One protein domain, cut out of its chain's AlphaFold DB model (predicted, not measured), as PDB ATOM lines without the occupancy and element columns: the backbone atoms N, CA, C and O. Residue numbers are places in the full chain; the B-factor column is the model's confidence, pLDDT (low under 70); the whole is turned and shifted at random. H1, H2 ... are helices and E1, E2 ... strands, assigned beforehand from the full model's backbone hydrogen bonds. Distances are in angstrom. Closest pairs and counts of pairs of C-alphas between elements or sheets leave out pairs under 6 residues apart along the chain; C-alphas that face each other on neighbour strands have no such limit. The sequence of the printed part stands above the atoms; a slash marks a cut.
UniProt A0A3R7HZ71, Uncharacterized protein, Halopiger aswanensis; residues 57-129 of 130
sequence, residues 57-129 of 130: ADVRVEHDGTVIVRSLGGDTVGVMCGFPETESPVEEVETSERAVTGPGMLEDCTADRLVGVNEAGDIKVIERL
ATOM      1  N   ALA A  57      44.163  69.692  86.389       82.00
ATOM      2  CA  ALA A  57      43.670  68.921  85.259       82.00
ATOM      3  C   ALA A  57      42.284  68.319  85.556       82.00
ATOM      4  O   ALA A  57      42.058  67.752  86.626       82.00
ATOM      5  N   ASP A  58      41.370  68.439  84.594       88.44
ATOM      6  CA  ASP A  58      40.079  67.749  84.594       88.44
ATOM      7  C   ASP A  58      40.256  66.401  83.896       88.44
ATOM      8  O   ASP A  58      40.529  66.346  82.690       88.44
ATOM      9  N   VAL A  59      40.136  65.322  84.665       89.00
ATOM     10  CA  VAL A  59      40.453  63.965  84.226       89.00
ATOM     11  C   VAL A  59      39.296  63.030  84.563       89.00
ATOM     12  O   VAL A  59      38.656  63.158  85.606       89.00
ATOM     13  N   ARG A  60      39.017  62.084  83.667       89.31
ATOM     14  CA  ARG A  60      38.095  60.974  83.899       89.31
ATOM     15  C   ARG A  60      38.807  59.657  83.633       89.31
ATOM     16  O   ARG A  60      39.369  59.481  82.558       89.31
ATOM     17  N   VAL A  61      38.732  58.741  84.587       89.19
ATOM     18  CA  VAL A  61      39.280  57.387  84.475       89.19
ATOM     19  C   VAL A  61      38.145  56.416  84.152       89.19
ATOM     20  O   VAL A  61      37.099  56.436  84.801       89.19
ATOM     21  N   GLU A  62      38.332  55.590  83.128       90.19
ATOM     22  CA  GLU A  62      37.415  54.515  82.748       90.19
ATOM     23  C   GLU A  62      37.822  53.187  83.418       90.19
ATOM     24  O   GLU A  62      38.948  53.008  83.883       90.19
ATOM     25  N   HIS A  63      36.902  52.221  83.463       85.12
ATOM     26  CA  HIS A  63      37.122  50.936  84.145       85.12
ATOM     27  C   HIS A  63      38.215  50.050  83.531       85.12
ATOM     28  O   HIS A  63      38.678  49.124  84.191       85.12
ATOM     29  N   ASP A  64      38.587  50.287  82.277       83.56
ATOM     30  CA  ASP A  64      39.630  49.546  81.565       83.56
ATOM     31  C   ASP A  64      41.030  50.158  81.741       83.56
ATOM     32  O   ASP A  64      41.988  49.665  81.153       83.56
ATOM     33  N   GLY A  65      41.162  51.207  82.564       84.00
ATOM     34  CA  GLY A  65      42.419  51.931  82.753       84.00
ATOM     35  C   GLY A  65      42.653  53.028  81.715       84.00
ATOM     36  O   GLY A  65      43.711  53.657  81.722       84.00
ATOM     37  N   THR A  66      41.684  53.303  80.837       90.38
ATOM     38  CA  THR A  66      41.747  54.460  79.940       90.38
ATOM     39  C   THR A  66      41.561  55.748  80.732       90.38
ATOM     40  O   THR A  66      40.579  55.922  81.457       90.38
ATOM     41  N   VAL A  67      42.476  56.696  80.560       90.88
ATOM     42  CA  VAL A  67      42.415  58.009  81.200       90.88
ATOM     43  C   VAL A  67      42.123  59.069  80.149       90.88
ATOM     44  O   VAL A  67      42.870  59.245  79.191       90.88
ATOM     45  N   ILE A  68      41.038  59.813  80.343       92.19
ATOM     46  CA  ILE A  68      40.596  60.884  79.452       92.19
ATOM     47  C   ILE A  68      40.868  62.219  80.134       92.19
ATOM     48  O   ILE A  68      40.190  62.595  81.093       92.19
ATOM     49  N   VAL A  69      41.830  62.964  79.601       92.62
ATOM     50  CA  VAL A  69      42.157  64.317  80.045       92.62
ATOM     51  C   VAL A  69      41.342  65.300  79.217       92.62
ATOM     52  O   VAL A  69      41.466  65.368  77.997       92.62
ATOM     53  N   ARG A  70      40.470  66.064  79.872       90.56
ATOM     54  CA  ARG A  70      39.569  67.022  79.210       90.56
ATOM     55  C   ARG A  70      40.169  68.412  79.120       90.56
ATOM     56  O   ARG A  70      39.955  69.114  78.137       90.56
ATOM     57  N   SER A  71      40.906  68.800  80.151       90.38
ATOM     58  CA  SER A  71      41.650  70.049  80.212       90.38
ATOM     59  C   SER A  71      42.846  69.848  81.115       90.38
ATOM     60  O   SER A  71      42.723  69.244  82.178       90.38
ATOM     61  N   LEU A  72      43.974  70.423  80.725       83.31
ATOM     62  CA  LEU A  72      45.060  70.672  81.653       83.31
ATOM     63  C   LEU A  72      44.738  71.951  82.421       83.31
ATOM     64  O   LEU A  72      44.198  72.902  81.853       83.31
ATOM     65  N   GLY A  73      44.984  71.947  83.726       81.44
ATOM     66  CA  GLY A  73      44.910  73.162  84.528       81.44
ATOM     67  C   GLY A  73      45.840  74.240  83.970       81.44
ATOM     68  O   GLY A  73      46.801  73.914  83.283       81.44
ATOM     69  N   GLY A  74      45.594  75.518  84.273       80.38
ATOM     70  CA  GLY A  74      46.404  76.625  83.725       80.38
ATOM     71  C   GLY A  74      47.894  76.596  84.104       80.38
ATOM     72  O   GLY A  74      48.680  77.347  83.549       80.38
ATOM     73  N   ASP A  75      48.259  75.740  85.049       84.38
ATOM     74  CA  ASP A  75      49.585  75.508  85.612       84.38
ATOM     75  C   ASP A  75      50.139  74.109  85.296       84.38
ATOM     76  O   ASP A  75      51.197  73.737  85.796       84.38
ATOM     77  N   THR A  76      49.419  73.293  84.524       89.31
ATOM     78  CA  THR A  76      49.785  71.900  84.243       89.31
ATOM     79  C   THR A  76      50.341  71.792  82.828       89.31
ATOM     80  O   THR A  76      49.614  72.031  81.868       89.31
ATOM     81  N   VAL A  77      51.606  71.389  82.693       92.94
ATOM     82  CA  VAL A  77      52.237  71.116  81.388       92.94
ATOM     83  C   VAL A  77      51.690  69.830  80.791       92.94
ATOM     84  O   VAL A  77      51.440  69.746  79.592       92.94
ATOM     85  N   GLY A  78      51.456  68.827  81.634       93.12
ATOM     86  CA  GLY A  78      50.830  67.597  81.193       93.12
ATOM     87  C   GLY A  78      50.519  66.631  82.316       93.12
ATOM     88  O   GLY A  78      50.858  66.837  83.485       93.12
ATOM     89  N   VAL A  79      49.816  65.579  81.925       94.38
ATOM     90  CA  VAL A  79      49.388  64.484  82.785       94.38
ATOM     91  C   VAL A  79      50.047  63.211  82.291       94.38
ATOM     92  O   VAL A  79      50.040  62.948  81.093       94.38
ATOM     93  N   MET A  80      50.596  62.424  83.209       94.00
ATOM     94  CA  MET A  80      51.315  61.189  82.920       94.00
ATOM     95  C   MET A  80      50.751  60.025  83.732       94.00
ATOM     96  O   MET A  80      50.373  60.175  84.899       94.00
ATOM     97  N   CYS A  81      50.721  58.850  83.105       93.62
ATOM     98  CA  CYS A  81      50.475  57.595  83.795       93.62
ATOM     99  C   CYS A  81      51.717  57.173  84.596       93.62
ATOM    100  O   CYS A  81      52.761  56.876  84.016       93.62
ATOM    101  N   GLY A  82      51.609  57.113  85.925       92.38
ATOM    102  CA  GLY A  82      52.748  56.849  86.806       92.38
ATOM    103  C   GLY A  82      53.639  58.073  87.032       92.38
ATOM    104  O   GLY A  82      53.337  59.174  86.588       92.38
ATOM    105  N   PHE A  83      54.718  57.898  87.798       93.31
ATOM    106  CA  PHE A  83      55.686  58.975  88.009       93.31
ATOM    107  C   PHE A  83      56.678  59.065  86.843       93.31
ATOM    108  O   PHE A  83      57.049  58.015  86.315       93.31
ATOM    109  N   PRO A  84      57.166  60.276  86.520       92.88
ATOM    110  CA  PRO A  84      58.344  60.454  85.684       92.88
ATOM    111  C   PRO A  84      59.535  59.674  86.246       92.88
ATOM    112  O   PRO A  84      59.726  59.597  87.464       92.88
ATOM    113  N   GLU A  85      60.329  59.099  85.355       93.12
ATOM    114  CA  GLU A  85      61.495  58.270  85.687       93.12
ATOM    115  C   GLU A  85      62.820  58.995  85.413       93.12
ATOM    116  O   GLU A  85      63.887  58.529  85.817       93.12
ATOM    117  N   THR A  86      62.760  60.140  84.735       92.38
ATOM    118  CA  THR A  86      63.915  60.966  84.382       92.38
ATOM    119  C   THR A  86      64.144  62.111  85.373       92.38
ATOM    120  O   THR A  86      63.290  62.464  86.185       92.38
ATOM    121  N   GLU A  87      65.324  62.733  85.289       92.56
ATOM    122  CA  GLU A  87      65.667  63.927  86.077       92.56
ATOM    123  C   GLU A  87      64.934  65.195  85.599       92.56
ATOM    124  O   GLU A  87      64.960  66.210  86.294       92.56
ATOM    125  N   SER A  88      64.272  65.139  84.435       94.44
ATOM    126  CA  SER A  88      63.530  66.248  83.828       94.44
ATOM    127  C   SER A  88      62.063  65.850  83.602       94.44
ATOM    128  O   SER A  88      61.683  65.469  82.492       94.44
ATOM    129  N   PRO A  89      61.206  65.944  84.642       93.81
ATOM    130  CA  PRO A  89      59.788  65.591  84.554       93.81
ATOM    131  C   PRO A  89      59.035  66.277  83.411       93.81
ATOM    132  O   PRO A  89      58.166  65.672  82.790       93.81
ATOM    133  N   VAL A  90      59.368  67.542  83.143       95.25
ATOM    134  CA  VAL A  90      58.740  68.350  82.088       95.25
ATOM    135  C   VAL A  90      59.069  67.777  80.711       95.25
ATOM    136  O   VAL A  90      58.163  67.477  79.942       95.25
ATOM    137  N   GLU A  91      60.353  67.547  80.432       96.62
ATOM    138  CA  GLU A  91      60.811  67.014  79.144       96.62
ATOM    139  C   GLU A  91      60.265  65.603  78.888       96.62
ATOM    140  O   GLU A  91      59.884  65.265  77.765       96.62
ATOM    141  N   GLU A  92      60.170  64.776  79.935       95.62
ATOM    142  CA  GLU A  92      59.563  63.452  79.820       95.62
ATOM    143  C   GLU A  92      58.080  63.544  79.462       95.62
ATOM    144  O   GLU A  92      57.619  62.823  78.585       95.62
ATOM    145  N   VAL A  93      57.325  64.449  80.086       94.44
ATOM    146  CA  VAL A  93      55.909  64.668  79.761       94.44
ATOM    147  C   VAL A  93      55.715  65.143  78.320       94.44
ATOM    148  O   VAL A  93      54.762  64.726  77.669       94.44
ATOM    149  N   GLU A  94      56.616  65.974  77.799       94.19
ATOM    150  CA  GLU A  94      56.532  66.489  76.426       94.19
ATOM    151  C   GLU A  94      56.873  65.449  75.350       94.19
ATOM    152  O   GLU A  94      56.463  65.597  74.197       94.19
ATOM    153  N   THR A  95      57.623  64.404  75.705       94.62
ATOM    154  CA  THR A  95      58.166  63.427  74.746       94.62
ATOM    155  C   THR A  95      57.644  62.004  74.934       94.62
ATOM    156  O   THR A  95      57.787  61.179  74.030       94.62
ATOM    157  N   SER A  96      57.041  61.693  76.084       92.56
ATOM    158  CA  SER A  96      56.569  60.352  76.421       92.56
ATOM    159  C   SER A  96      55.197  60.052  75.832       92.56
ATOM    160  O   SER A  96      54.256  60.829  75.959       92.56
ATOM    161  N   GLU A  97      55.040  58.838  75.304       89.19
ATOM    162  CA  GLU A  97      53.745  58.290  74.881       89.19
ATOM    163  C   GLU A  97      52.820  57.962  76.071       89.19
ATOM    164  O   GLU A  97      51.631  57.726  75.890       89.19
ATOM    165  N   ARG A  98      53.350  57.963  77.305       91.06
ATOM    166  CA  ARG A  98      52.580  57.759  78.548       91.06
ATOM    167  C   ARG A  98      52.014  59.060  79.118       91.06
ATOM    168  O   ARG A  98      51.500  59.055  80.243       91.06
ATOM    169  N   ALA A  99      52.165  60.169  78.400       93.81
ATOM    170  CA  ALA A  99      51.739  61.485  78.830       93.81
ATOM    171  C   ALA A  99      50.916  62.212  77.764       93.81
ATOM    172  O   ALA A  99      50.993  61.934  76.571       93.81
ATOM    173  N   VAL A 100      50.105  63.159  78.229       94.38
ATOM    174  CA  VAL A 100      49.358  64.088  77.386       94.38
ATOM    175  C   VAL A 100      49.612  65.517  77.849       94.38
ATOM    176  O   VAL A 100      49.485  65.838  79.031       94.38
ATOM    177  N   THR A 101      49.940  66.384  76.896       94.06
ATOM    178  CA  THR A 101      50.215  67.820  77.089       94.06
ATOM    179  C   THR A 101      49.025  68.704  76.704       94.06
ATOM    180  O   THR A 101      49.144  69.906  76.474       94.06
ATOM    181  N   GLY A 102      47.830  68.115  76.657       91.50
ATOM    182  CA  GLY A 102      46.578  68.816  76.408       91.50
ATOM    183  C   GLY A 102      45.372  67.908  76.631       91.50
ATOM    184  O   GLY A 102      45.506  66.827  77.213       91.50
ATOM    185  N   PRO A 103      44.187  68.321  76.152       91.19
ATOM    186  CA  PRO A 103      43.052  67.421  76.036       91.19
ATOM    187  C   PRO A 103      43.436  66.204  75.192       91.19
ATOM    188  O   PRO A 103      43.931  66.348  74.074       91.19
ATOM    189  N   GLY A 104      43.222  65.011  75.727       92.38
ATOM    190  CA  GLY A 104      43.742  63.790  75.135       92.38
ATOM    191  C   GLY A 104      43.353  62.546  75.913       92.38
ATOM    192  O   GLY A 104      42.563  62.594  76.859       92.38
ATOM    193  N   MET A 105      43.906  61.421  75.483       92.50
ATOM    194  CA  MET A 105      43.633  60.113  76.060       92.50
ATOM    195  C   MET A 105      44.947  59.378  76.298       92.50
ATOM    196  O   MET A 105      45.827  59.405  75.441       92.50
ATOM    197  N   LEU A 106      45.049  58.730  77.453       91.94
ATOM    198  CA  LEU A 106      46.075  57.746  77.766       91.94
ATOM    199  C   LEU A 106      45.392  56.386  77.825       91.94
ATOM    200  O   LEU A 106      44.530  56.158  78.674       91.94
ATOM    201  N   GLU A 107      45.751  55.512  76.897       88.31
ATOM    202  CA  GLU A 107      45.271  54.133  76.874       88.31
ATOM    203  C   GLU A 107      46.150  53.267  77.781       88.31
ATOM    204  O   GLU A 107      47.324  53.577  78.003       88.31
ATOM    205  N   ASP A 108      45.568  52.195  78.322       84.75
ATOM    206  CA  ASP A 108      46.282  51.185  79.109       84.75
ATOM    207  C   ASP A 108      47.107  51.764  80.278       84.75
ATOM    208  O   ASP A 108      48.230  51.319  80.556       84.75
ATOM    209  N   CYS A 109      46.566  52.757  81.002       87.12
ATOM    210  CA  CYS A 109      47.238  53.274  82.188       87.12
ATOM    211  C   CYS A 109      47.167  52.248  83.327       87.12
ATOM    212  O   CYS A 109      46.218  52.192  84.103       87.12
ATOM    213  N   THR A 110      48.206  51.420  83.407       83.31
ATOM    214  CA  THR A 110      48.339  50.319  84.376       83.31
ATOM    215  C   THR A 110      49.036  50.724  85.673       83.31
ATOM    216  O   THR A 110      49.213  49.894  86.561       83.31
ATOM    217  N   ALA A 111      49.473  51.979  85.788       83.50
ATOM    218  CA  ALA A 111      50.101  52.473  87.004       83.50
ATOM    219  C   ALA A 111      49.052  52.745  88.087       83.50
ATOM    220  O   ALA A 111      47.976  53.240  87.791       83.50
ATOM    221  N   ASP A 112      49.416  52.580  89.360       87.38
ATOM    222  CA  ASP A 112      48.514  52.833  90.502       87.38
ATOM    223  C   ASP A 112      48.120  54.316  90.686       87.38
ATOM    224  O   ASP A 112      47.483  54.708  91.672       87.38
ATOM    225  N   ARG A 113      48.621  55.209  89.827       87.81
ATOM    226  CA  ARG A 113      48.467  56.652  89.988       87.81
ATOM    227  C   ARG A 113      48.562  57.390  88.666       87.81
ATOM    228  O   ARG A 113      49.409  57.094  87.825       87.81
ATOM    229  N   LEU A 114      47.770  58.444  88.583       91.50
ATOM    230  CA  LEU A 114      47.873  59.476  87.573       91.50
ATOM    231  C   LEU A 114      48.520  60.713  88.191       91.50
ATOM    232  O   LEU A 114      48.116  61.145  89.277       91.50
ATOM    233  N   VAL A 115      49.510  61.297  87.521       93.31
ATOM    234  CA  VAL A 115      50.212  62.481  88.030       93.31
ATOM    235  C   VAL A 115      50.158  63.632  87.041       93.31
ATOM    236  O   VAL A 115      50.146  63.428  85.833       93.31
ATOM    237  N   GLY A 116      50.121  64.849  87.566       93.44
ATOM    238  CA  GLY A 116      50.292  66.080  86.807       93.44
ATOM    239  C   GLY A 116      51.661  66.676  87.082       93.44
ATOM    240  O   GLY A 116      52.132  66.627  88.224       93.44
ATOM    241  N   VAL A 117      52.263  67.253  86.047       93.25
ATOM    242  CA  VAL A 117      53.536  67.975  86.116       93.25
ATOM    243  C   VAL A 117      53.296  69.428  85.714       93.25
ATOM    244  O   VAL A 117      52.606  69.692  84.726       93.25
ATOM    245  N   ASN A 118      53.821  70.371  86.492       92.44
ATOM    246  CA  ASN A 118      53.758  71.801  86.177       92.44
ATOM    247  C   ASN A 118      55.008  72.280  85.411       92.44
ATOM    248  O   ASN A 118      55.946  71.520  85.188       92.44
ATOM    249  N   GLU A 119      55.055  73.569  85.064       89.88
ATOM    250  CA  GLU A 119      56.202  74.179  84.363       89.88
ATOM    251  C   GLU A 119      57.507  74.172  85.180       89.88
ATOM    252  O   GLU A 119      58.593  74.232  84.610       89.88
ATOM    253  N   ALA A 120      57.418  74.073  86.510       90.00
ATOM    254  CA  ALA A 120      58.576  73.984  87.399       90.00
ATOM    255  C   ALA A 120      59.119  72.548  87.555       90.00
ATOM    256  O   ALA A 120      60.161  72.358  88.182       90.00
ATOM    257  N   GLY A 121      58.431  71.541  87.006       89.56
ATOM    258  CA  GLY A 121      58.750  70.126  87.208       89.56
ATOM    259  C   GLY A 121      58.245  69.543  88.532       89.56
ATOM    260  O   GLY A 121      58.591  68.411  88.868       89.56
ATOM    261  N   ASP A 122      57.410  70.272  89.278       91.19
ATOM    262  CA  ASP A 122      56.715  69.742  90.447       91.19
ATOM    263  C   ASP A 122      55.694  68.689  90.012       91.19
ATOM    264  O   ASP A 122      54.883  68.908  89.108       91.19
ATOM    265  N   ILE A 123      55.700  67.554  90.710       91.69
ATOM    266  CA  ILE A 123      54.822  66.422  90.421       91.69
ATOM    267  C   ILE A 123      53.753  66.313  91.505       91.69
ATOM    268  O   ILE A 123      54.056  66.286  92.702       91.69
ATOM    269  N   LYS A 124      52.492  66.167  91.098       89.75
ATOM    270  CA  LYS A 124      51.381  65.914  92.020       89.75
ATOM    271  C   LYS A 124      50.528  64.752  91.543       89.75
ATOM    272  O   LYS A 124      50.179  64.667  90.375       89.75
ATOM    273  N   VAL A 125      50.123  63.898  92.475       89.75
ATOM    274  CA  VAL A 125      49.118  62.865  92.206       89.75
ATOM    275  C   VAL A 125      47.757  63.533  91.994       89.75
ATOM    276  O   VAL A 125      47.269  64.238  92.881       89.75
ATOM    277  N   ILE A 126      47.175  63.316  90.818       88.06
ATOM    278  CA  ILE A 126      45.829  63.764  90.451       88.06
ATOM    279  C   ILE A 126      44.811  62.743  90.950       88.06
ATOM    280  O   ILE A 126      43.854  63.106  91.626       88.06
ATOM    281  N   GLU A 127      45.063  61.464  90.670       85.31
ATOM    282  CA  GLU A 127      44.163  60.368  91.009       85.31
ATOM    283  C   GLU A 127      44.951  59.099  91.348       85.31
ATOM    284  O   GLU A 127      46.063  58.887  90.855       85.31
ATOM    285  N   ARG A 128      44.390  58.269  92.231       84.44
ATOM    286  CA  ARG A 128      44.898  56.927  92.526       84.44
ATOM    287  C   ARG A 128      44.055  55.933  91.742       84.44
ATOM    288  O   ARG A 128      42.833  56.019  91.795       84.44
ATOM    289  N   LEU A 129      44.720  55.045  91.022       77.88
ATOM    290  CA  LEU A 129      44.105  54.013  90.204       77.88
ATOM    291  C   LEU A 129      44.209  52.723  91.033       77.88
ATOM    292  O   LEU A 129      45.318  52.267  91.304       77.88
TER     293      LEU A 129
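AT A GLANCE: This is residues 57 to 129 of the 130 residues of an uncharacterized protein of Halopiger aswanensis (UniProt A0A3R7HZ71). Two small antiparallel sheets of three strands, E1 E2 E4 and E3 E5 E6, lie partly face to face as a sandwich, and one short helix, H1, crosses over E3 of the second sheet. The 73 printed residues hold E1 E2 E3 H1 E4 E5 E6 in that order, and the class is mostly strand. The whole is compact and rounded, with a radius of gyration of the C-alphas of 10.7 A and spans of 31 by 24 by 19 A.

IN THESE COORDINATES: E1, residues 58 to 61, begins at C-alpha 58 (40.079, 67.749, 84.594) and is 10.4 A long. E2 is residues 67 to 71, 12.1 A; E3 is 76 to 81, 14.3 A. H1 is 89 to 95, 10.2 A, and E4 is 104 to 106, 7.0 A. E5 is 113 to 118, 16.5 A, and E6, 123 to 128, 13.9 A, ends at C-alpha 128 (44.898, 56.927, 92.526).

HOW THE PARTS SIT: E1 and E2 form a hairpin, with N 60 and O 68 2.9 A apart. E2 and E4 are antiparallel, with N 67 and O 106 at 2.8 A. In the other sheet, only just strongly twisted with C-alphas up to 4.2 A off its best plane, N 80 and O 115 of the antiparallel neighbours E3 and E5 are within hydrogen-bond range at 2.8 A, and in the hairpin E5 and E6 N 116 and O 124 are within hydrogen-bond range at 2.8 A. The sheets' facing parts are 9.7 A centre to centre, their strands at 28 degrees. H1 is on the sheet E3 E5 E6 at a height of 8.4 A, across the strands at 79 degrees to E3 on the local plane; the closest C-alphas of E3 and H1, those of Gly 78 and Val 93, are 6.0 A apart. Every O i to N i+4 pair in H1 is within hydrogen-bond range.

THE WHOLE: The C-alphas farthest apart, those of His 63 and Ala 120, are 31.7 A apart. The printed part has no cut, no link is long, and no printed residue is under 70 in pLDDT.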